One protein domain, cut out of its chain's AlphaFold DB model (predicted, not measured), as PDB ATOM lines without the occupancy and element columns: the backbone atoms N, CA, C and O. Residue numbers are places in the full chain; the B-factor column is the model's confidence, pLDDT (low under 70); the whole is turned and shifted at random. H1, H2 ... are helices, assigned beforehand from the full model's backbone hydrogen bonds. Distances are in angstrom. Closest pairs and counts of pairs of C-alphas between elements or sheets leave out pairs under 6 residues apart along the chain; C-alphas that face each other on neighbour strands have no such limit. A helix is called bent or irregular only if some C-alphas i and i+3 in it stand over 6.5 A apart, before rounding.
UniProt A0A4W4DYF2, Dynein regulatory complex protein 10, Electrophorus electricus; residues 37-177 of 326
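AT A GLANCE: This is residues 37 to 177 of the 326 residues of the protein "Dynein regulatory complex protein 10" of Electrophorus electricus (UniProt A0A4W4DYF2). The domain is a lopsided T of two antiparallel helix pairs: H1 and H6, side by side, make the long stem, and the hairpin of H3 and H4 makes a bar across the end of H1. The short helix H5 sits in the corner between stem and bar, touching H1, and the tiny H2 lies where the chain turns from H1 into H3. The printed part has 141 residues with six named helices, H1 to H6 in order along the chain, and no named strand; the class is all helix. The whole is loose, with a radius of gyration of the C-alphas of 18.4 A and spans of 60 by 40 by 27 A.

HOW THE PARTS SIT: The longest helix and the hub is H1, residues 42 to 69, which touches three other helices. It touches H6, residues 150 to 174, at a shallow tilt of 11 degrees, opposite ways; their closest C-alphas, of Ala 62 and Val 155, are 5.7 A apart. With residues 64 to 68 alone, H1 only just touches H3, residues 80 to 101, with 3 pairs of C-alphas within 8 A; the closest are those of Leu 68 and Leu 90, 6.6 A apart, and the lines are about perpendicular at 75 degrees. H3 and H4, residues 107 to 132, form a helical hairpin at a shallow tilt of 19 degrees, opposite ways, closest at the C-alphas of His 89 and Ser 124, 5.0 A apart. H5, residues 136 to 143, touches residues 59 to 64 of H1 at a steep tilt of 62 degrees, the same way; the closest C-alphas, of Leu 60 and Lys 143, are 5.8 A apart. H2, residues 71 to 74, is near H3. The helix packing is part aligned, part crossed: two of these four touching pairs are at a shallow tilt. H4 is apart from H1 and H6. Every O i to N i+4 pair is within hydrogen-bond range in H4 and H5, against 18 of 24 in H1, 17 of 18 in H3 and 19 of 21 in H6; H2 is too short for such a pair.

IN THESE COORDINATES: H1 begins at C-alpha 42, (116.333, 126.554, 201.308), and is 42.2 A long; it is irregular, with C-alphas 62 and 65 7.1 A apart. H3 is 31.8 A long, and H4 is 36.5 A, starting at C-alpha 107, (148.864, 92.987, 216.130). H6, 36.7 A long, ends at C-alpha 174, (111.324, 119.552, 192.343).

THE WHOLE: The two farthest C-alphas, of Asp 104 and Pro 177, are 60.5 A apart. The printed part has no cut; the links are tight but for the short one from H5 to H6. The mean pLDDT of the printed part is 82.7, and residues 67 to 78, residue 105 and residues 146 to 152 are under 70.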
ATOM      1  N   ARG A  37     111.458 123.838 187.497       81.62
ATOM      2  CA  ARG A  37     112.842 123.785 186.987       81.62
ATOM      3  C   ARG A  37     113.893 124.266 187.996       81.62
ATOM      4  O   ARG A  37     115.073 124.306 187.671       81.62
ATOM      5  N   LYS A  38     113.467 124.725 189.181       83.38
ATOM      6  CA  LYS A  38     114.335 125.291 190.226       83.38
ATOM      7  C   LYS A  38     113.851 124.893 191.620       83.38
ATOM      8  O   LYS A  38     112.647 124.808 191.863       83.38
ATOM      9  N   LEU A  39     114.799 124.721 192.541       85.00
ATOM     10  CA  LEU A  39     114.539 124.487 193.962       85.00
ATOM     11  C   LEU A  39     114.159 125.802 194.651       85.00
ATOM     12  O   LEU A  39     114.929 126.761 194.623       85.00
ATOM     13  N   VAL A  40     112.977 125.836 195.268       84.06
ATOM     14  CA  VAL A  40     112.429 127.037 195.932       84.06
ATOM     15  C   VAL A  40     112.682 127.024 197.446       84.06
ATOM     16  O   VAL A  40     112.783 128.081 198.057       84.06
ATOM     17  N   SER A  41     112.803 125.841 198.056       89.00
ATOM     18  CA  SER A  41     113.082 125.687 199.490       89.00
ATOM     19  C   SER A  41     114.586 125.742 199.763       89.00
ATOM     20  O   SER A  41     115.385 125.122 199.053       89.00
ATOM     21  N   LEU A  42     114.956 126.462 200.824       89.94
ATOM     22  CA  LEU A  42     116.333 126.554 201.308       89.94
ATOM     23  C   LEU A  42     116.844 125.192 201.790       89.94
ATOM     24  O   LEU A  42     118.006 124.859 201.582       89.94
ATOM     25  N   GLU A  43     115.980 124.378 202.392       91.44
ATOM     26  CA  GLU A  43     116.290 123.012 202.809       91.44
ATOM     27  C   GLU A  43     116.644 122.142 201.600       91.44
ATOM     28  O   GLU A  43     117.664 121.459 201.616       91.44
ATOM     29  N   SER A  44     115.863 122.214 200.517       89.81
ATOM     30  CA  SER A  44     116.153 121.465 199.287       89.81
ATOM     31  C   SER A  44     117.461 121.911 198.628       89.81
ATOM     32  O   SER A  44     118.240 121.071 198.184       89.81
ATOM     33  N   GLN A  45     117.729 123.221 198.598       91.88
ATOM     34  CA  GLN A  45     118.998 123.765 198.098       91.88
ATOM     35  C   GLN A  45     120.188 123.304 198.947       91.88
ATOM     36  O   GLN A  45     121.220 122.941 198.392       91.88
ATOM     37  N   ARG A  46     120.046 123.254 200.280       93.75
ATOM     38  CA  ARG A  46     121.080 122.729 201.188       93.75
ATOM     39  C   ARG A  46     121.336 121.241 200.971       93.75
ATOM     40  O   ARG A  46     122.493 120.847 200.930       93.75
ATOM     41  N   ILE A  47     120.288 120.431 200.809       93.56
ATOM     42  CA  ILE A  47     120.421 118.987 200.551       93.56
ATOM     43  C   ILE A  47     121.232 118.741 199.274       93.56
ATOM     44  O   ILE A  47     122.179 117.958 199.293       93.56
ATOM     45  N   VAL A  48     120.907 119.445 198.184       93.12
ATOM     46  CA  VAL A  48     121.670 119.336 196.931       93.12
ATOM     47  C   VAL A  48     123.080 119.902 197.089       93.12
ATOM     48  O   VAL A  48     124.021 119.268 196.633       93.12
ATOM     49  N   GLY A  49     123.256 121.017 197.803       93.56
ATOM     50  CA  GLY A  49     124.575 121.600 198.059       93.56
ATOM     51  C   GLY A  49     125.513 120.685 198.855       93.56
ATOM     52  O   GLY A  49     126.698 120.606 198.546       93.56
ATOM     53  N   VAL A  50     124.996 119.941 199.841       94.88
ATOM     54  CA  VAL A  50     125.779 118.926 200.572       94.88
ATOM     55  C   VAL A  50     126.228 117.810 199.630       94.88
ATOM     56  O   VAL A  50     127.367 117.354 199.726       94.88
ATOM     57  N   LEU A  51     125.357 117.384 198.714       94.25
ATOM     58  CA  LEU A  51     125.693 116.368 197.724       94.25
ATOM     59  C   LEU A  51     126.695 116.888 196.683       94.25
ATOM     60  O   LEU A  51     127.640 116.176 196.368       94.25
ATOM     61  N   ASP A  52     126.545 118.129 196.221       93.62
ATOM     62  CA  ASP A  52     127.490 118.799 195.320       93.62
ATOM     63  C   ASP A  52     128.880 118.905 195.955       93.62
ATOM     64  O   ASP A  52     129.885 118.585 195.322       93.62
ATOM     65  N   GLU A  53     128.955 119.278 197.236       91.38
ATOM     66  CA  GLU A  53     130.233 119.316 197.944       91.38
ATOM     67  C   GLU A  53     130.797 117.910 198.210       91.38
ATOM     68  O   GLU A  53     132.014 117.727 198.215       91.38
ATOM     69  N   CYS A  54     129.944 116.899 198.396       91.44
ATOM     70  CA  CYS A  54     130.375 115.508 198.516       91.44
ATOM     71  C   CYS A  54     130.967 114.979 197.202       91.44
ATOM     72  O   CYS A  54     132.059 114.417 197.229       91.44
ATOM     73  N   ILE A  55     130.300 115.220 196.068       91.12
ATOM     74  CA  ILE A  55     130.787 114.874 194.723       91.12
ATOM     75  C   ILE A  55     132.125 115.567 194.467       91.12
ATOM     76  O   ILE A  55     133.113 114.902 194.184       91.12
ATOM     77  N   SER A  56     132.184 116.881 194.690       88.75
ATOM     78  CA  SER A  56     133.384 117.699 194.490       88.75
ATOM     79  C   SER A  56     134.590 117.218 195.312       88.75
ATOM     80  O   SER A  56     135.716 117.181 194.813       88.75
ATOM     81  N   LYS A  57     134.371 116.812 196.573       87.75
ATOM     82  CA  LYS A  57     135.421 116.219 197.419       87.75
ATOM     83  C   LYS A  57     135.833 114.833 196.945       87.75
ATOM     84  O   LYS A  57     137.008 114.498 197.037       87.75
ATOM     85  N   MET A  58     134.885 114.033 196.466       87.31
ATOM     86  CA  MET A  58     135.159 112.676 196.009       87.31
ATOM     87  C   MET A  58     135.930 112.661 194.686       87.31
ATOM     88  O   MET A  58     136.858 111.875 194.540       87.31
ATOM     89  N   GLU A  59     135.613 113.585 193.778       86.81
ATOM     90  CA  GLU A  59     136.384 113.848 192.557       86.81
ATOM     91  C   GLU A  59     137.831 114.225 192.885       86.81
ATOM     92  O   GLU A  59     138.761 113.713 192.276       86.81
ATOM     93  N   LEU A  60     138.039 115.067 193.901       83.62
ATOM     94  CA  LEU A  60     139.384 115.429 194.336       83.62
ATOM     95  C   LEU A  60     140.139 114.229 194.930       83.62
ATOM     96  O   LEU A  60     141.287 113.993 194.570       83.62
ATOM     97  N   VAL A  61     139.502 113.453 195.814       83.06
ATOM     98  CA  VAL A  61     140.113 112.260 196.429       83.06
ATOM     99  C   VAL A  61     140.453 111.191 195.387       83.06
ATOM    100  O   VAL A  61     141.476 110.529 195.535       83.06
ATOM    101  N   ALA A  62     139.653 111.054 194.325       82.44
ATOM    102  CA  ALA A  62     139.920 110.123 193.228       82.44
ATOM    103  C   ALA A  62     141.251 110.407 192.516       82.44
ATOM    104  O   ALA A  62     141.902 109.483 192.038       82.44
ATOM    105  N   VAL A  63     141.669 111.673 192.476       80.19
ATOM    106  CA  VAL A  63     142.837 112.118 191.711       80.19
ATOM    107  C   VAL A  63     144.114 112.198 192.555       80.19
ATOM    108  O   VAL A  63     145.214 112.071 192.017       80.19
ATOM    109  N   LEU A  64     144.007 112.363 193.878       79.38
ATOM    110  CA  LEU A  64     145.170 112.495 194.772       79.38
ATOM    111  C   LEU A  64     146.230 111.386 194.606       79.38
ATOM    112  O   LEU A  64     147.413 111.728 194.602       79.38
ATOM    113  N   PRO A  65     145.877 110.100 194.413       75.88
ATOM    114  CA  PRO A  65     146.879 109.060 194.198       75.88
ATOM    115  C   PRO A  65     147.630 109.187 192.861       75.88
ATOM    116  O   PRO A  65     148.796 108.831 192.805       75.88
ATOM    117  N   CYS A  66     147.031 109.750 191.803       70.94
ATOM    118  CA  CYS A  66     147.720 109.977 190.517       70.94
ATOM    119  C   CYS A  66     148.833 111.028 190.619       70.94
ATOM    120  O   CYS A  66     149.801 111.005 189.863       70.94
ATOM    121  N   VAL A  67     148.704 111.955 191.571       69.38
ATOM    122  CA  VAL A  67     149.714 112.987 191.828       69.38
ATOM    123  C   VAL A  67     150.999 112.376 192.401       69.38
ATOM    124  O   VAL A  67     152.071 112.935 192.179       69.38
ATOM    125  N   LEU A  68     150.918 111.218 193.074       63.41
ATOM    126  CA  LEU A  68     152.095 110.469 193.542       63.41
ATOM    127  C   LEU A  68     152.989 110.044 192.374       63.41
ATOM    128  O   LEU A  68     154.208 110.170 192.457       63.41
ATOM    129  N   ASP A  69     152.383 109.615 191.266       64.94
ATOM    130  CA  ASP A  69     153.102 109.068 190.112       64.94
ATOM    131  C   ASP A  69     153.656 110.157 189.168       64.94
ATOM    132  O   ASP A  69     154.561 109.894 188.376       64.94
ATOM    133  N   GLN A  70     153.128 111.389 189.231       63.38
ATOM    134  CA  GLN A  70     153.440 112.491 188.300       63.38
ATOM    135  C   GLN A  70     153.900 113.789 188.993       63.38
ATOM    136  O   GLN A  70     153.829 114.875 188.410       63.38
ATOM    137  N   ALA A  71     154.382 113.696 190.235       59.75
ATOM    138  CA  ALA A  71     154.677 114.849 191.089       59.75
ATOM    139  C   ALA A  71     155.561 115.917 190.407       59.75
ATOM    140  O   ALA A  71     155.275 117.106 190.486       59.75
ATOM    141  N   GLU A  72     156.602 115.534 189.669       58.44
ATOM    142  CA  GLU A  72     157.593 116.497 189.160       58.44
ATOM    143  C   GLU A  72     157.067 117.445 188.062       58.44
ATOM    144  O   GLU A  72     157.495 118.598 187.992       58.44
ATOM    145  N   SER A  73     156.120 117.009 187.224       60.06
ATOM    146  CA  SER A  73     155.571 117.826 186.129       60.06
ATOM    147  C   SER A  73     154.384 118.692 186.565       60.06
ATOM    148  O   SER A  73     154.179 119.781 186.026       60.06
ATOM    149  N   LEU A  74     153.626 118.239 187.568       60.84
ATOM    150  CA  LEU A  74     152.412 118.892 188.066       60.84
ATOM    151  C   LEU A  74     152.702 120.019 189.066       60.84
ATOM    152  O   LEU A  74     151.984 121.021 189.112       60.84
ATOM    153  N   LEU A  75     153.797 119.900 189.820       61.38
ATOM    154  CA  LEU A  75     154.224 120.880 190.824       61.38
ATOM    155  C   LEU A  75     154.690 122.224 190.232       61.38
ATOM    156  O   LEU A  75     154.740 123.220 190.948       61.38
ATOM    157  N   LEU A  76     154.988 122.285 188.928       61.22
ATOM    158  CA  LEU A  76     155.381 123.519 188.228       61.22
ATOM    159  C   LEU A  76     154.201 124.473 187.965       61.22
ATOM    160  O   LEU A  76     154.412 125.678 187.821       61.22
ATOM    161  N   GLY A  77     152.970 123.955 187.899       63.34
ATOM    162  CA  GLY A  77     151.756 124.747 187.651       63.34
ATOM    163  C   GLY A  77     150.965 125.107 188.912       63.34
ATOM    164  O   GLY A  77     150.108 125.991 188.876       63.34
ATOM    165  N   ILE A  78     151.249 124.435 190.028       67.69
ATOM    166  CA  ILE A  78     150.526 124.559 191.294       67.69
ATOM    167  C   ILE A  78     151.413 125.362 192.253       67.69
ATOM    168  O   ILE A  78     152.522 124.955 192.584       67.69
ATOM    169  N   GLY A  79     150.959 126.552 192.657       70.50
ATOM    170  CA  GLY A  79     151.749 127.461 193.497       70.50
ATOM    171  C   GLY A  79     152.291 126.800 194.774       70.50
ATOM    172  O   GLY A  79     151.689 125.869 195.313       70.50
ATOM    173  N   ALA A  80     153.419 127.313 195.281       73.56
ATOM    174  CA  ALA A  80     154.144 126.756 196.433       73.56
ATOM    175  C   ALA A  80     153.259 126.543 197.681       73.56
ATOM    176  O   ALA A  80     153.467 125.588 198.432       73.56
ATOM    177  N   ASP A  81     152.235 127.383 197.850       79.62
ATOM    178  CA  ASP A  81     151.278 127.329 198.958       79.62
ATOM    179  C   ASP A  81     150.445 126.035 198.982       79.62
ATOM    180  O   ASP A  81     150.074 125.565 200.055       79.62
ATOM    181  N   VAL A  82     150.177 125.432 197.819       81.75
ATOM    182  CA  VAL A  82     149.396 124.186 197.674       81.75
ATOM    183  C   VAL A  82     150.317 122.968 197.561       81.75
ATOM    184  O   VAL A  82     150.004 121.900 198.086       81.75
ATOM    185  N   THR A  83     151.482 123.147 196.941       81.50
ATOM    186  CA  THR A  83     152.514 122.120 196.751       81.50
ATOM    187  C   THR A  83     153.017 121.529 198.067       81.50
ATOM    188  O   THR A  83     153.082 120.309 198.206       81.50
ATOM    189  N   CYS A  84     153.321 122.361 199.068       82.81
ATOM    190  CA  CYS A  84     153.836 121.875 200.353       82.81
ATOM    191  C   CYS A  84     152.813 121.006 201.129       82.81
ATOM    192  O   CYS A  84     153.169 119.897 201.534       82.81
ATOM    193  N   PRO A  85     151.543 121.431 201.315       86.38
ATOM    194  CA  PRO A  85     150.505 120.586 201.916       86.38
ATOM    195  C   PRO A  85     150.201 119.309 201.130       86.38
ATOM    196  O   PRO A  85     149.887 118.285 201.735       86.38
ATOM    197  N   LEU A  86     150.281 119.367 199.798       85.69
ATOM    198  CA  LEU A  86     150.059 118.220 198.925       85.69
ATOM    199  C   LEU A  86     151.150 117.168 199.136       85.69
ATOM    200  O   LEU A  86     150.828 116.036 199.473       85.69
ATOM    201  N   MET A  87     152.426 117.557 199.066       83.62
ATOM    202  CA  MET A  87     153.558 116.657 199.317       83.62
ATOM    203  C   MET A  87     153.519 116.028 200.715       83.62
ATOM    204  O   MET A  87     153.795 114.840 200.868       83.62
ATOM    205  N   GLU A  88     153.133 116.794 201.740       87.31
ATOM    206  CA  GLU A  88     152.973 116.247 203.090       87.31
ATOM    207  C   GLU A  88     151.820 115.238 203.164       87.31
ATOM    208  O   GLU A  88     151.969 114.190 203.787       87.31
ATOM    209  N   HIS A  89     150.683 115.508 202.516       88.81
ATOM    210  CA  HIS A  89     149.577 114.551 202.460       88.81
ATOM    211  C   HIS A  89     149.983 113.252 201.752       88.81
ATOM    212  O   HIS A  89     149.747 112.167 202.280       88.81
ATOM    213  N   LEU A  90     150.658 113.369 200.608       85.62
ATOM    214  CA  LEU A  90     151.184 112.243 199.840       85.62
ATOM    215  C   LEU A  90     152.143 111.380 200.677       85.62
ATOM    216  O   LEU A  90     151.952 110.169 200.786       85.62
ATOM    217  N   ARG A  91     153.079 112.012 201.395       87.06
ATOM    218  CA  ARG A  91     153.998 111.338 202.328       87.06
ATOM    219  C   ARG A  91     153.264 110.567 203.432       87.06
ATOM    220  O   ARG A  91     153.680 109.475 203.812       87.06
ATOM    221  N   GLN A  92     152.180 111.128 203.974       89.12
ATOM    222  CA  GLN A  92     151.374 110.466 205.006       89.12
ATOM    223  C   GLN A  92     150.582 109.276 204.447       89.12
ATOM    224  O   GLN A  92     150.435 108.265 205.137       89.12
ATOM    225  N   VAL A  93     150.096 109.368 203.204       86.25
ATOM    226  CA  VAL A  93     149.413 108.265 202.508       86.25
ATOM    227  C   VAL A  93     150.379 107.106 202.258       86.25
ATOM    228  O   VAL A  93     150.055 105.973 202.611       86.25
ATOM    229  N   GLU A  94     151.586 107.376 201.757       85.19
ATOM    230  CA  GLU A  94     152.631 106.359 201.563       85.19
ATOM    231  C   GLU A  94     153.057 105.701 202.885       85.19
ATOM    232  O   GLU A  94     153.166 104.474 202.977       85.19
ATOM    233  N   ALA A  95     153.244 106.492 203.947       86.56
ATOM    234  CA  ALA A  95     153.556 105.976 205.279       86.56
ATOM    235  C   ALA A  95     152.431 105.078 205.827       86.56
ATOM    236  O   ALA A  95     152.694 104.039 206.427       86.56
ATOM    237  N   CYS A  96     151.167 105.437 205.594       86.69
ATOM    238  CA  CYS A  96     150.034 104.604 205.989       86.69
ATOM    239  C   CYS A  96     149.950 103.317 205.154       86.69
ATOM    240  O   CYS A  96     149.708 102.249 205.708       86.69
ATOM    241  N   HIS A  97     150.173 103.398 203.840       84.94
ATOM    242  CA  HIS A  97     150.142 102.251 202.931       84.94
ATOM    243  C   HIS A  97     151.254 101.238 203.244       84.94
ATOM    244  O   HIS A  97     151.004 100.038 203.341       84.94
ATOM    245  N   THR A  98     152.476 101.710 203.499       85.81
ATOM    246  CA  THR A  98     153.603 100.850 203.902       85.81
ATOM    247  C   THR A  98     153.348 100.144 205.236       85.81
ATOM    248  O   THR A  98     153.654  98.961 205.357       85.81
ATOM    249  N   LEU A  99     152.716 100.810 206.209       84.38
ATOM    250  CA  LEU A  99     152.309 100.194 207.481       84.38
ATOM    251  C   LEU A  99     151.204  99.136 207.318       84.38
ATOM    252  O   LEU A  99     151.161  98.184 208.095       84.38
ATOM    253  N   VAL A 100     150.321  99.280 206.322       83.25
ATOM    254  CA  VAL A 100     149.280  98.284 206.001       83.25
ATOM    255  C   VAL A 100     149.895  96.998 205.439       83.25
ATOM    256  O   VAL A 100     149.421  95.911 205.760       83.25
ATOM    257  N   LEU A 101     150.958  97.116 204.641       82.50
ATOM    258  CA  LEU A 101     151.650  95.981 204.018       82.50
ATOM    259  C   LEU A 101     152.689  95.305 204.931       82.50
ATOM    260  O   LEU A 101     153.244  94.273 204.564       82.50
ATOM    261  N   GLN A 102     152.981  95.866 206.109       79.00
ATOM    262  CA  GLN A 102     153.991  95.320 207.018       79.00
ATOM    263  C   GLN A 102     153.472  94.128 207.837       79.00
ATOM    264  O   GLN A 102     152.544  94.239 208.646       79.00
ATOM    265  N   GLU A 103     154.153  92.986 207.689       71.44
ATOM    266  CA  GLU A 103     153.832  91.715 208.348       71.44
ATOM    267  C   GLU A 103     154.650  91.402 209.619       71.44
ATOM    268  O   GLU A 103     154.431  90.354 210.230       71.44
ATOM    269  N   ASP A 104     155.482  92.327 210.112       70.50
ATOM    270  CA  ASP A 104     156.497  92.015 211.144       70.50
ATOM    271  C   ASP A 104     156.164  92.460 212.587       70.50
ATOM    272  O   ASP A 104     156.811  92.050 213.550       70.50
ATOM    273  N   LEU A 105     155.150  93.306 212.789       69.69
ATOM    274  CA  LEU A 105     154.831  93.919 214.095       69.69
ATOM    275  C   LEU A 105     153.798  93.108 214.912       69.69
ATOM    276  O   LEU A 105     152.965  92.414 214.342       69.69
ATOM    277  N   SER A 106     153.751  93.233 216.241       77.81
ATOM    278  CA  SER A 106     152.632  92.671 217.032       77.81
ATOM    279  C   SER A 106     151.287  93.295 216.609       77.81
ATOM    280  O   SER A 106     151.238  94.496 216.343       77.81
ATOM    281  N   GLN A 107     150.194  92.516 216.569       74.75
ATOM    282  CA  GLN A 107     148.864  92.987 216.130       74.75
ATOM    283  C   GLN A 107     148.400  94.255 216.871       74.75
ATOM    284  O   GLN A 107     147.867  95.172 216.251       74.75
ATOM    285  N   GLU A 108     148.666  94.362 218.175       79.44
ATOM    286  CA  GLU A 108     148.318  95.551 218.968       79.44
ATOM    287  C   GLU A 108     149.190  96.773 218.645       79.44
ATOM    288  O   GLU A 108     148.710  97.909 218.678       79.44
ATOM    289  N   ALA A 109     150.469  96.558 218.326       80.56
ATOM    290  CA  ALA A 109     151.377  97.629 217.924       80.56
ATOM    291  C   ALA A 109     151.014  98.154 216.525       80.56
ATOM    292  O   ALA A 109     150.950  99.369 216.338       80.56
ATOM    293  N   ARG A 110     150.664  97.252 215.591       80.12
ATOM    294  CA  ARG A 110     150.139  97.617 214.264       80.12
ATOM    295  C   ARG A 110     148.848  98.399 214.365       80.12
ATOM    296  O   ARG A 110     148.742  99.446 213.748       80.12
ATOM    297  N   ALA A 111     147.887  97.938 215.166       83.12
ATOM    298  CA  ALA A 111     146.606  98.624 215.315       83.12
ATOM    299  C   ALA A 111     146.779 100.065 215.826       83.12
ATOM    300  O   ALA A 111     146.151 100.987 215.309       83.12
ATOM    301  N   LYS A 112     147.676 100.281 216.799       86.38
ATOM    302  CA  LYS A 112     147.991 101.623 217.316       86.38
ATOM    303  C   LYS A 112     148.696 102.494 216.274       86.38
ATOM    304  O   LYS A 112     148.303 103.642 216.094       86.38
ATOM    305  N   GLN A 113     149.697 101.956 215.577       84.81
ATOM    306  CA  GLN A 113     150.438 102.687 214.542       84.81
ATOM    307  C   GLN A 113     149.562 103.029 213.332       84.81
ATOM    308  O   GLN A 113     149.606 104.153 212.833       84.81
ATOM    309  N   LEU A 114     148.698 102.104 212.917       86.12
ATOM    310  CA  LEU A 114     147.712 102.310 211.864       86.12
ATOM    311  C   LEU A 114     146.698 103.385 212.260       86.12
ATOM    312  O   LEU A 114     146.442 104.285 211.470       86.12
ATOM    313  N   ALA A 115     146.183 103.362 213.494       89.19
ATOM    314  CA  ALA A 115     145.293 104.414 213.983       89.19
ATOM    315  C   ALA A 115     145.982 105.791 213.958       89.19
ATOM    316  O   ALA A 115     145.395 106.766 213.489       89.19
ATOM    317  N   THR A 116     147.249 105.877 214.383       90.75
ATOM    318  CA  THR A 116     148.004 107.138 214.305       90.75
ATOM    319  C   THR A 116     148.237 107.590 212.862       90.75
ATOM    320  O   THR A 116     148.013 108.761 212.554       90.75
ATOM    321  N   ALA A 117     148.597 106.680 211.954       89.38
ATOM    322  CA  ALA A 117     148.798 106.989 210.540       89.38
ATOM    323  C   ALA A 117     147.490 107.431 209.866       89.38
ATOM    324  O   ALA A 117     147.465 108.438 209.168       89.38
ATOM    325  N   GLN A 118     146.368 106.773 210.164       89.38
ATOM    326  CA  GLN A 118     145.044 107.172 209.687       89.38
ATOM    327  C   GLN A 118     144.668 108.579 210.164       89.38
ATOM    328  O   GLN A 118     144.187 109.386 209.370       89.38
ATOM    329  N   THR A 119     144.929 108.918 211.433       92.31
ATOM    330  CA  THR A 119     144.691 110.287 211.926       92.31
ATOM    331  C   THR A 119     145.612 111.319 211.267       92.31
ATOM    332  O   THR A 119     145.174 112.437 210.983       92.31
ATOM    333  N   ALA A 120     146.859 110.959 210.951       91.19
ATOM    334  CA  ALA A 120     147.792 111.814 210.218       91.19
ATOM    335  C   ALA A 120     147.356 112.032 208.754       91.19
ATOM    336  O   ALA A 120     147.400 113.154 208.245       91.19
ATOM    337  N   VAL A 121     146.833 110.998 208.088       90.25
ATOM    338  CA  VAL A 121     146.240 111.101 206.743       90.25
ATOM    339  C   VAL A 121     144.989 111.983 206.765       90.25
ATOM    340  O   VAL A 121     144.841 112.869 205.929       90.25
ATOM    341  N   GLN A 122     144.108 111.814 207.754       91.00
ATOM    342  CA  GLN A 122     142.902 112.641 207.891       91.00
ATOM    343  C   GLN A 122     143.225 114.117 208.145       91.00
ATOM    344  O   GLN A 122     142.617 115.003 207.546       91.00
ATOM    345  N   THR A 123     144.181 114.400 209.032       93.00
ATOM    346  CA  THR A 123     144.574 115.777 209.363       93.00
ATOM    347  C   THR A 123     145.314 116.451 208.210       93.00
ATOM    348  O   THR A 123     145.013 117.605 207.898       93.00
ATOM    349  N   SER A 124     146.217 115.738 207.529       91.25
ATOM    350  CA  SER A 124     146.887 116.247 206.324       91.25
ATOM    351  C   SER A 124     145.894 116.512 205.188       91.25
ATOM    352  O   SER A 124     145.941 117.591 204.599       91.25
ATOM    353  N   LEU A 125     144.917 115.624 204.961       89.44
ATOM    354  CA  LEU A 125     143.842 115.839 203.987       89.44
ATOM    355  C   LEU A 125     142.983 117.057 204.350       89.44
ATOM    356  O   LEU A 125     142.680 117.881 203.494       89.44
ATOM    357  N   ALA A 126     142.607 117.217 205.621       90.00
ATOM    358  CA  ALA A 126     141.825 118.367 206.074       90.00
ATOM    359  C   ALA A 126     142.575 119.697 205.881       90.00
ATOM    360  O   ALA A 126     141.967 120.705 205.508       90.00
ATOM    361  N   ASN A 127     143.889 119.698 206.113       90.00
ATOM    362  CA  ASN A 127     144.744 120.854 205.868       90.00
ATOM    363  C   ASN A 127     144.865 121.150 204.368       90.00
ATOM    364  O   ASN A 127     144.667 122.298 203.973       90.00
ATOM    365  N   LEU A 128     145.078 120.127 203.536       88.25
ATOM    366  CA  LEU A 128     145.104 120.256 202.078       88.25
ATOM    367  C   LEU A 128     143.780 120.818 201.541       88.25
ATOM    368  O   LEU A 128     143.783 121.811 200.823       88.25
ATOM    369  N   LEU A 129     142.637 120.266 201.955       87.50
ATOM    370  CA  LEU A 129     141.311 120.758 201.566       87.50
ATOM    371  C   LEU A 129     141.062 122.205 202.014       87.50
ATOM    372  O   LEU A 129     140.380 122.958 201.321       87.50
ATOM    373  N   ARG A 130     141.591 122.619 203.174       89.56
ATOM    374  CA  ARG A 130     141.491 124.012 203.637       89.56
ATOM    375  C   ARG A 130     142.280 124.958 202.730       89.56
ATOM    376  O   ARG A 130     141.776 126.036 202.435       89.56
ATOM    377  N   VAL A 131     143.466 124.549 202.287       87.94
ATOM    378  CA  VAL A 131     144.324 125.330 201.383       87.94
ATOM    379  C   VAL A 131     143.768 125.340 199.953       87.94
ATOM    380  O   VAL A 131     143.731 126.384 199.312       87.94
ATOM    381  N   LEU A 132     143.238 124.222 199.455       85.25
ATOM    382  CA  LEU A 132     142.611 124.167 198.128       85.25
ATOM    383  C   LEU A 132     141.382 125.079 198.030       85.25
ATOM    384  O   LEU A 132     141.205 125.764 197.026       85.25
ATOM    385  N   ARG A 133     140.612 125.215 199.117       86.19
ATOM    386  CA  ARG A 133     139.496 126.172 199.191       86.19
ATOM    387  C   ARG A 133     139.918 127.634 199.035       86.19
ATOM    388  O   ARG A 133     139.102 128.440 198.594       86.19
ATOM    389  N   THR A 134     141.149 128.001 199.403       87.12
ATOM    390  CA  THR A 134     141.668 129.364 199.193       87.12
ATOM    391  C   THR A 134     142.297 129.546 197.808       87.12
ATOM    392  O   THR A 134     142.543 130.681 197.405       87.12
ATOM    393  N   HIS A 135     142.492 128.458 197.050       85.25
ATOM    394  CA  HIS A 135     143.121 128.442 195.726       85.25
ATOM    395  C   HIS A 135     142.299 127.622 194.705       85.25
ATOM    396  O   HIS A 135     142.718 126.537 194.292       85.25
ATOM    397  N   PRO A 136     141.151 128.144 194.227       82.06
ATOM    398  CA  PRO A 136     140.242 127.407 193.342       82.06
ATOM    399  C   PRO A 136     140.860 127.024 191.986       82.06
ATOM    400  O   PRO A 136     140.463 126.026 191.390       82.06
ATOM    401  N   SER A 137     141.848 127.779 191.495       81.75
ATOM    402  CA  SER A 137     142.587 127.437 190.271       81.75
ATOM    403  C   SER A 137     143.447 126.183 190.433       81.75
ATOM    404  O   SER A 137     143.542 125.387 189.502       81.75
ATOM    405  N   ALA A 138     144.035 125.977 191.615       79.62
ATOM    406  CA  ALA A 138     144.816 124.784 191.928       79.62
ATOM    407  C   ALA A 138     143.910 123.559 192.115       79.62
ATOM    408  O   ALA A 138     144.229 122.480 191.628       79.62
ATOM    409  N   GLU A 139     142.749 123.731 192.752       80.88
ATOM    410  CA  GLU A 139     141.746 122.668 192.881       80.88
ATOM    411  C   GLU A 139     141.208 122.216 191.513       80.88
ATOM    412  O   GLU A 139     141.101 121.017 191.257       80.88
ATOM    413  N   ALA A 140     140.914 123.160 190.615       81.38
ATOM    414  CA  ALA A 140     140.484 122.853 189.253       81.38
ATOM    415  C   ALA A 140     141.591 122.165 188.438       81.38
ATOM    416  O   ALA A 140     141.308 121.213 187.716       81.38
ATOM    417  N   GLY A 141     142.842 122.616 188.581       78.19
ATOM    418  CA  GLY A 141     144.000 121.993 187.939       78.19
ATOM    419  C   GLY A 141     144.223 120.551 188.395       78.19
ATOM    420  O   GLY A 141     144.502 119.696 187.564       78.19
ATOM    421  N   LEU A 142     144.022 120.266 189.686       78.75
ATOM    422  CA  LEU A 142     144.070 118.902 190.212       78.75
ATOM    423  C   LEU A 142     142.929 118.053 189.649       78.75
ATOM    424  O   LEU A 142     143.192 116.995 189.108       78.75
ATOM    425  N   LYS A 143     141.675 118.517 189.681       78.50
ATOM    426  CA  LYS A 143     140.525 117.746 189.158       78.50
ATOM    427  C   LYS A 143     140.549 117.501 187.645       78.50
ATOM    428  O   LYS A 143     139.822 116.639 187.170       78.50
ATOM    429  N   ALA A 144     141.332 118.273 186.894       76.12
ATOM    430  CA  ALA A 144     141.501 118.097 185.454       76.12
ATOM    431  C   ALA A 144     142.447 116.940 185.089       76.12
ATOM    432  O   ALA A 144     142.564 116.608 183.910       76.12
ATOM    433  N   LEU A 145     143.134 116.348 186.069       73.62
ATOM    434  CA  LEU A 145     143.958 115.167 185.850       73.62
ATOM    435  C   LEU A 145     143.052 113.947 185.700       73.62
ATOM    436  O   LEU A 145     142.203 113.677 186.551       73.62
ATOM    437  N   GLU A 146     143.235 113.215 184.607       63.50
ATOM    438  CA  GLU A 146     142.526 111.958 184.386       63.50
ATOM    439  C   GLU A 146     143.111 110.862 185.292       63.50
ATOM    440  O   GLU A 146     144.338 110.765 185.398       63.50
ATOM    441  N   PRO A 147     142.279 110.028 185.939       60.28
ATOM    442  CA  PRO A 147     142.772 108.921 186.750       60.28
ATOM    443  C   PRO A 147     143.415 107.828 185.883       60.28
ATOM    444  O   PRO A 147     142.871 107.434 184.852       60.28
ATOM    445  N   ILE A 148     144.587 107.334 186.291       59.44
ATOM    446  CA  ILE A 148     145.445 106.454 185.471       59.44
ATOM    447  C   ILE A 148     145.381 104.983 185.937       59.44
ATOM    448  O   ILE A 148     145.737 104.070 185.189       59.44
ATOM    449  N   THR A 149     144.888 104.706 187.146       64.81
ATOM    450  CA  THR A 149     145.047 103.424 187.852       64.81
ATOM    451  C   THR A 149     143.709 102.713 188.135       64.81
ATOM    452  O   THR A 149     142.683 103.332 188.413       64.81
ATOM    453  N   GLU A 150     143.703 101.372 188.122       62.28
ATOM    454  CA  GLU A 150     142.496 100.537 188.326       62.28
ATOM    455  C   GLU A 150     141.782 100.776 189.672       62.28
ATOM    456  O   GLU A 150     140.556 100.712 189.741       62.28
ATOM    457  N   GLU A 151     142.518 101.099 190.740       63.12
ATOM    458  CA  GLU A 151     141.944 101.397 192.064       63.12
ATOM    459  C   GLU A 151     141.094 102.679 192.070       63.12
ATOM    460  O   GLU A 151     140.153 102.813 192.855       63.12
ATOM    461  N   GLN A 152     141.357 103.604 191.144       67.31
ATOM    462  CA  GLN A 152     140.625 104.866 191.035       67.31
ATOM    463  C   GLN A 152     139.292 104.691 190.303       67.31
ATOM    464  O   GLN A 152     138.341 105.412 190.603       67.31
ATOM    465  N   LYS A 153     139.144 103.651 189.467       70.25
ATOM    466  CA  LYS A 153     137.860 103.303 188.826       70.25
ATOM    467  C   LYS A 153     136.762 102.970 189.836       70.25
ATOM    468  O   LYS A 153     135.580 103.204 189.576       70.25
ATOM    469  N   ALA A 154     137.127 102.431 191.002       74.81
ATOM    470  CA  ALA A 154     136.178 102.188 192.087       74.81
ATOM    471  C   ALA A 154     135.634 103.509 192.666       74.81
ATOM    472  O   ALA A 154     134.432 103.636 192.911       74.81
ATOM    473  N   VAL A 155     136.504 104.512 192.828       80.19
ATOM    474  CA  VAL A 155     136.137 105.854 193.304       80.19
ATOM    475  C   VAL A 155     135.335 106.609 192.237       80.19
ATOM    476  O   VAL A 155     134.318 107.219 192.561       80.19
ATOM    477  N   GLU A 156     135.696 106.486 190.958       81.31
ATOM    478  CA  GLU A 156     134.924 107.019 189.825       81.31
ATOM    479  C   GLU A 156     133.514 106.420 189.737       81.31
ATOM    480  O   GLU A 156     132.541 107.132 189.485       81.31
ATOM    481  N   GLY A 157     133.372 105.109 189.967       86.00
ATOM    482  CA  GLY A 157     132.068 104.450 190.019       86.00
ATOM    483  C   GLY A 157     131.164 105.036 191.104       86.00
ATOM    484  O   GLY A 157     129.967 105.223 190.877       86.00
ATOM    485  N   LEU A 158     131.746 105.393 192.252       88.62
ATOM    486  CA  LEU A 158     131.040 106.066 193.337       88.62
ATOM    487  C   LEU A 158     130.708 107.528 192.994       88.62
ATOM    488  O   LEU A 158     129.580 107.949 193.238       88.62
ATOM    489  N   VAL A 159     131.620 108.280 192.366       89.12
ATOM    490  CA  VAL A 159     131.339 109.638 191.851       89.12
ATOM    491  C   VAL A 159     130.165 109.613 190.869       89.12
ATOM    492  O   VAL A 159     129.215 110.378 191.032       89.12
ATOM    493  N   ARG A 160     130.168 108.684 189.907       91.06
ATOM    494  CA  ARG A 160     129.061 108.494 188.958       91.06
ATOM    495  C   ARG A 160     127.751 108.165 189.676       91.06
ATOM    496  O   ARG A 160     126.733 108.792 189.399       91.06
ATOM    497  N   GLY A 161     127.775 107.250 190.645       93.56
ATOM    498  CA  GLY A 161     126.597 106.928 191.456       93.56
ATOM    499  C   GLY A 161     126.059 108.132 192.242       93.56
ATOM    500  O   GLY A 161     124.847 108.323 192.329       93.56
ATOM    501  N   LEU A 162     126.937 108.992 192.771       93.94
ATOM    502  CA  LEU A 162     126.536 110.237 193.437       93.94
ATOM    503  C   LEU A 162     125.936 111.250 192.451       93.94
ATOM    504  O   LEU A 162     124.962 111.923 192.792       93.94
ATOM    505  N   GLN A 163     126.461 111.342 191.226       93.81
ATOM    506  CA  GLN A 163     125.900 112.179 190.160       93.81
ATOM    507  C   GLN A 163     124.513 111.681 189.706       93.81
ATOM    508  O   GLN A 163     123.597 112.486 189.515       93.81
ATOM    509  N   GLU A 164     124.314 110.366 189.606       95.50
ATOM    510  CA  GLU A 164     123.004 109.753 189.338       95.50
ATOM    511  C   GLU A 164     122.018 110.022 190.481       95.50
ATOM    512  O   GLU A 164     120.897 110.487 190.256       95.50
ATOM    513  N   LEU A 165     122.453 109.816 191.729       95.06
ATOM    514  CA  LEU A 165     121.660 110.123 192.918       95.06
ATOM    515  C   LEU A 165     121.265 111.602 192.955       95.06
ATOM    516  O   LEU A 165     120.126 111.927 193.292       95.06
ATOM    517  N   ARG A 166     122.173 112.502 192.573       94.25
ATOM    518  CA  ARG A 166     121.901 113.936 192.469       94.25
ATOM    519  C   ARG A 166     120.792 114.228 191.466       94.25
ATOM    520  O   ARG A 166     119.907 115.024 191.774       94.25
ATOM    521  N   ALA A 167     120.819 113.596 190.293       92.50
ATOM    522  CA  ALA A 167     119.773 113.761 189.288       92.50
ATOM    523  C   ALA A 167     118.406 113.304 189.823       92.50
ATOM    524  O   ALA A 167     117.427 114.049 189.729       92.50
ATOM    525  N   VAL A 168     118.356 112.138 190.476       91.75
ATOM    526  CA  VAL A 168     117.133 111.616 191.106       91.75
ATOM    527  C   VAL A 168     116.643 112.542 192.219       91.75
ATOM    528  O   VAL A 168     115.460 112.868 192.278       91.75
ATOM    529  N   LEU A 169     117.526 113.003 193.106       91.69
ATOM    530  CA  LEU A 169     117.157 113.904 194.199       91.69
ATOM    531  C   LEU A 169     116.635 115.241 193.686       91.69
ATOM    532  O   LEU A 169     115.653 115.745 194.226       91.69
ATOM    533  N   LEU A 170     117.239 115.799 192.635       91.25
ATOM    534  CA  LEU A 170     116.728 117.005 191.991       91.25
ATOM    535  C   LEU A 170     115.317 116.785 191.457       91.25
ATOM    536  O   LEU A 170     114.435 117.589 191.752       91.25
ATOM    537  N   GLU A 171     115.074 115.685 190.743       90.06
ATOM    538  CA  GLU A 171     113.733 115.339 190.271       90.06
ATOM    539  C   GLU A 171     112.746 115.266 191.449       90.06
ATOM    540  O   GLU A 171     111.701 115.919 191.439       90.06
ATOM    541  N   ARG A 172     113.098 114.542 192.518       89.06
ATOM    542  CA  ARG A 172     112.223 114.324 193.683       89.06
ATOM    543  C   ARG A 172     111.959 115.594 194.488       89.06
ATOM    544  O   ARG A 172     110.830 115.799 194.917       89.06
ATOM    545  N   LEU A 173     112.962 116.452 194.670       91.19
ATOM    546  CA  LEU A 173     112.833 117.725 195.386       91.19
ATOM    547  C   LEU A 173     112.083 118.786 194.566       91.19
ATOM    548  O   LEU A 173     111.481 119.696 195.137       91.19
ATOM    549  N   MET A 174     112.105 118.686 193.233       90.00
ATOM    550  CA  MET A 174     111.324 119.552 192.343       90.00
ATOM    551  C   MET A 174     109.883 119.063 192.144       90.00
ATOM    552  O   MET A 174     109.029 119.866 191.766       90.00
ATOM    553  N   THR A 175     109.600 117.788 192.427       88.19
ATOM    554  CA  THR A 175     108.266 117.192 192.272       88.19
ATOM    555  C   THR A 175     107.362 117.559 193.448       88.19
ATOM    556  O   THR A 175     107.694 117.327 194.611       88.19
ATOM    557  N   THR A 176     106.174 118.100 193.168       88.31
ATOM    558  CA  THR A 176     105.196 118.388 194.229       88.31
ATOM    559  C   THR A 176     104.398 117.139 194.640       88.31
ATOM    560  O   THR A 176     104.176 116.240 193.827       88.31
ATOM    561  N   PRO A 177     103.859 117.068 195.877       87.00
ATOM    562  CA  PRO A 177     102.993 115.955 196.283       87.00
ATOM    563  C   PRO A 177     101.736 115.798 195.412       87.00
ATOM    564  O   PRO A 177     101.167 114.712 195.337       87.00
TER     565      PRO A 177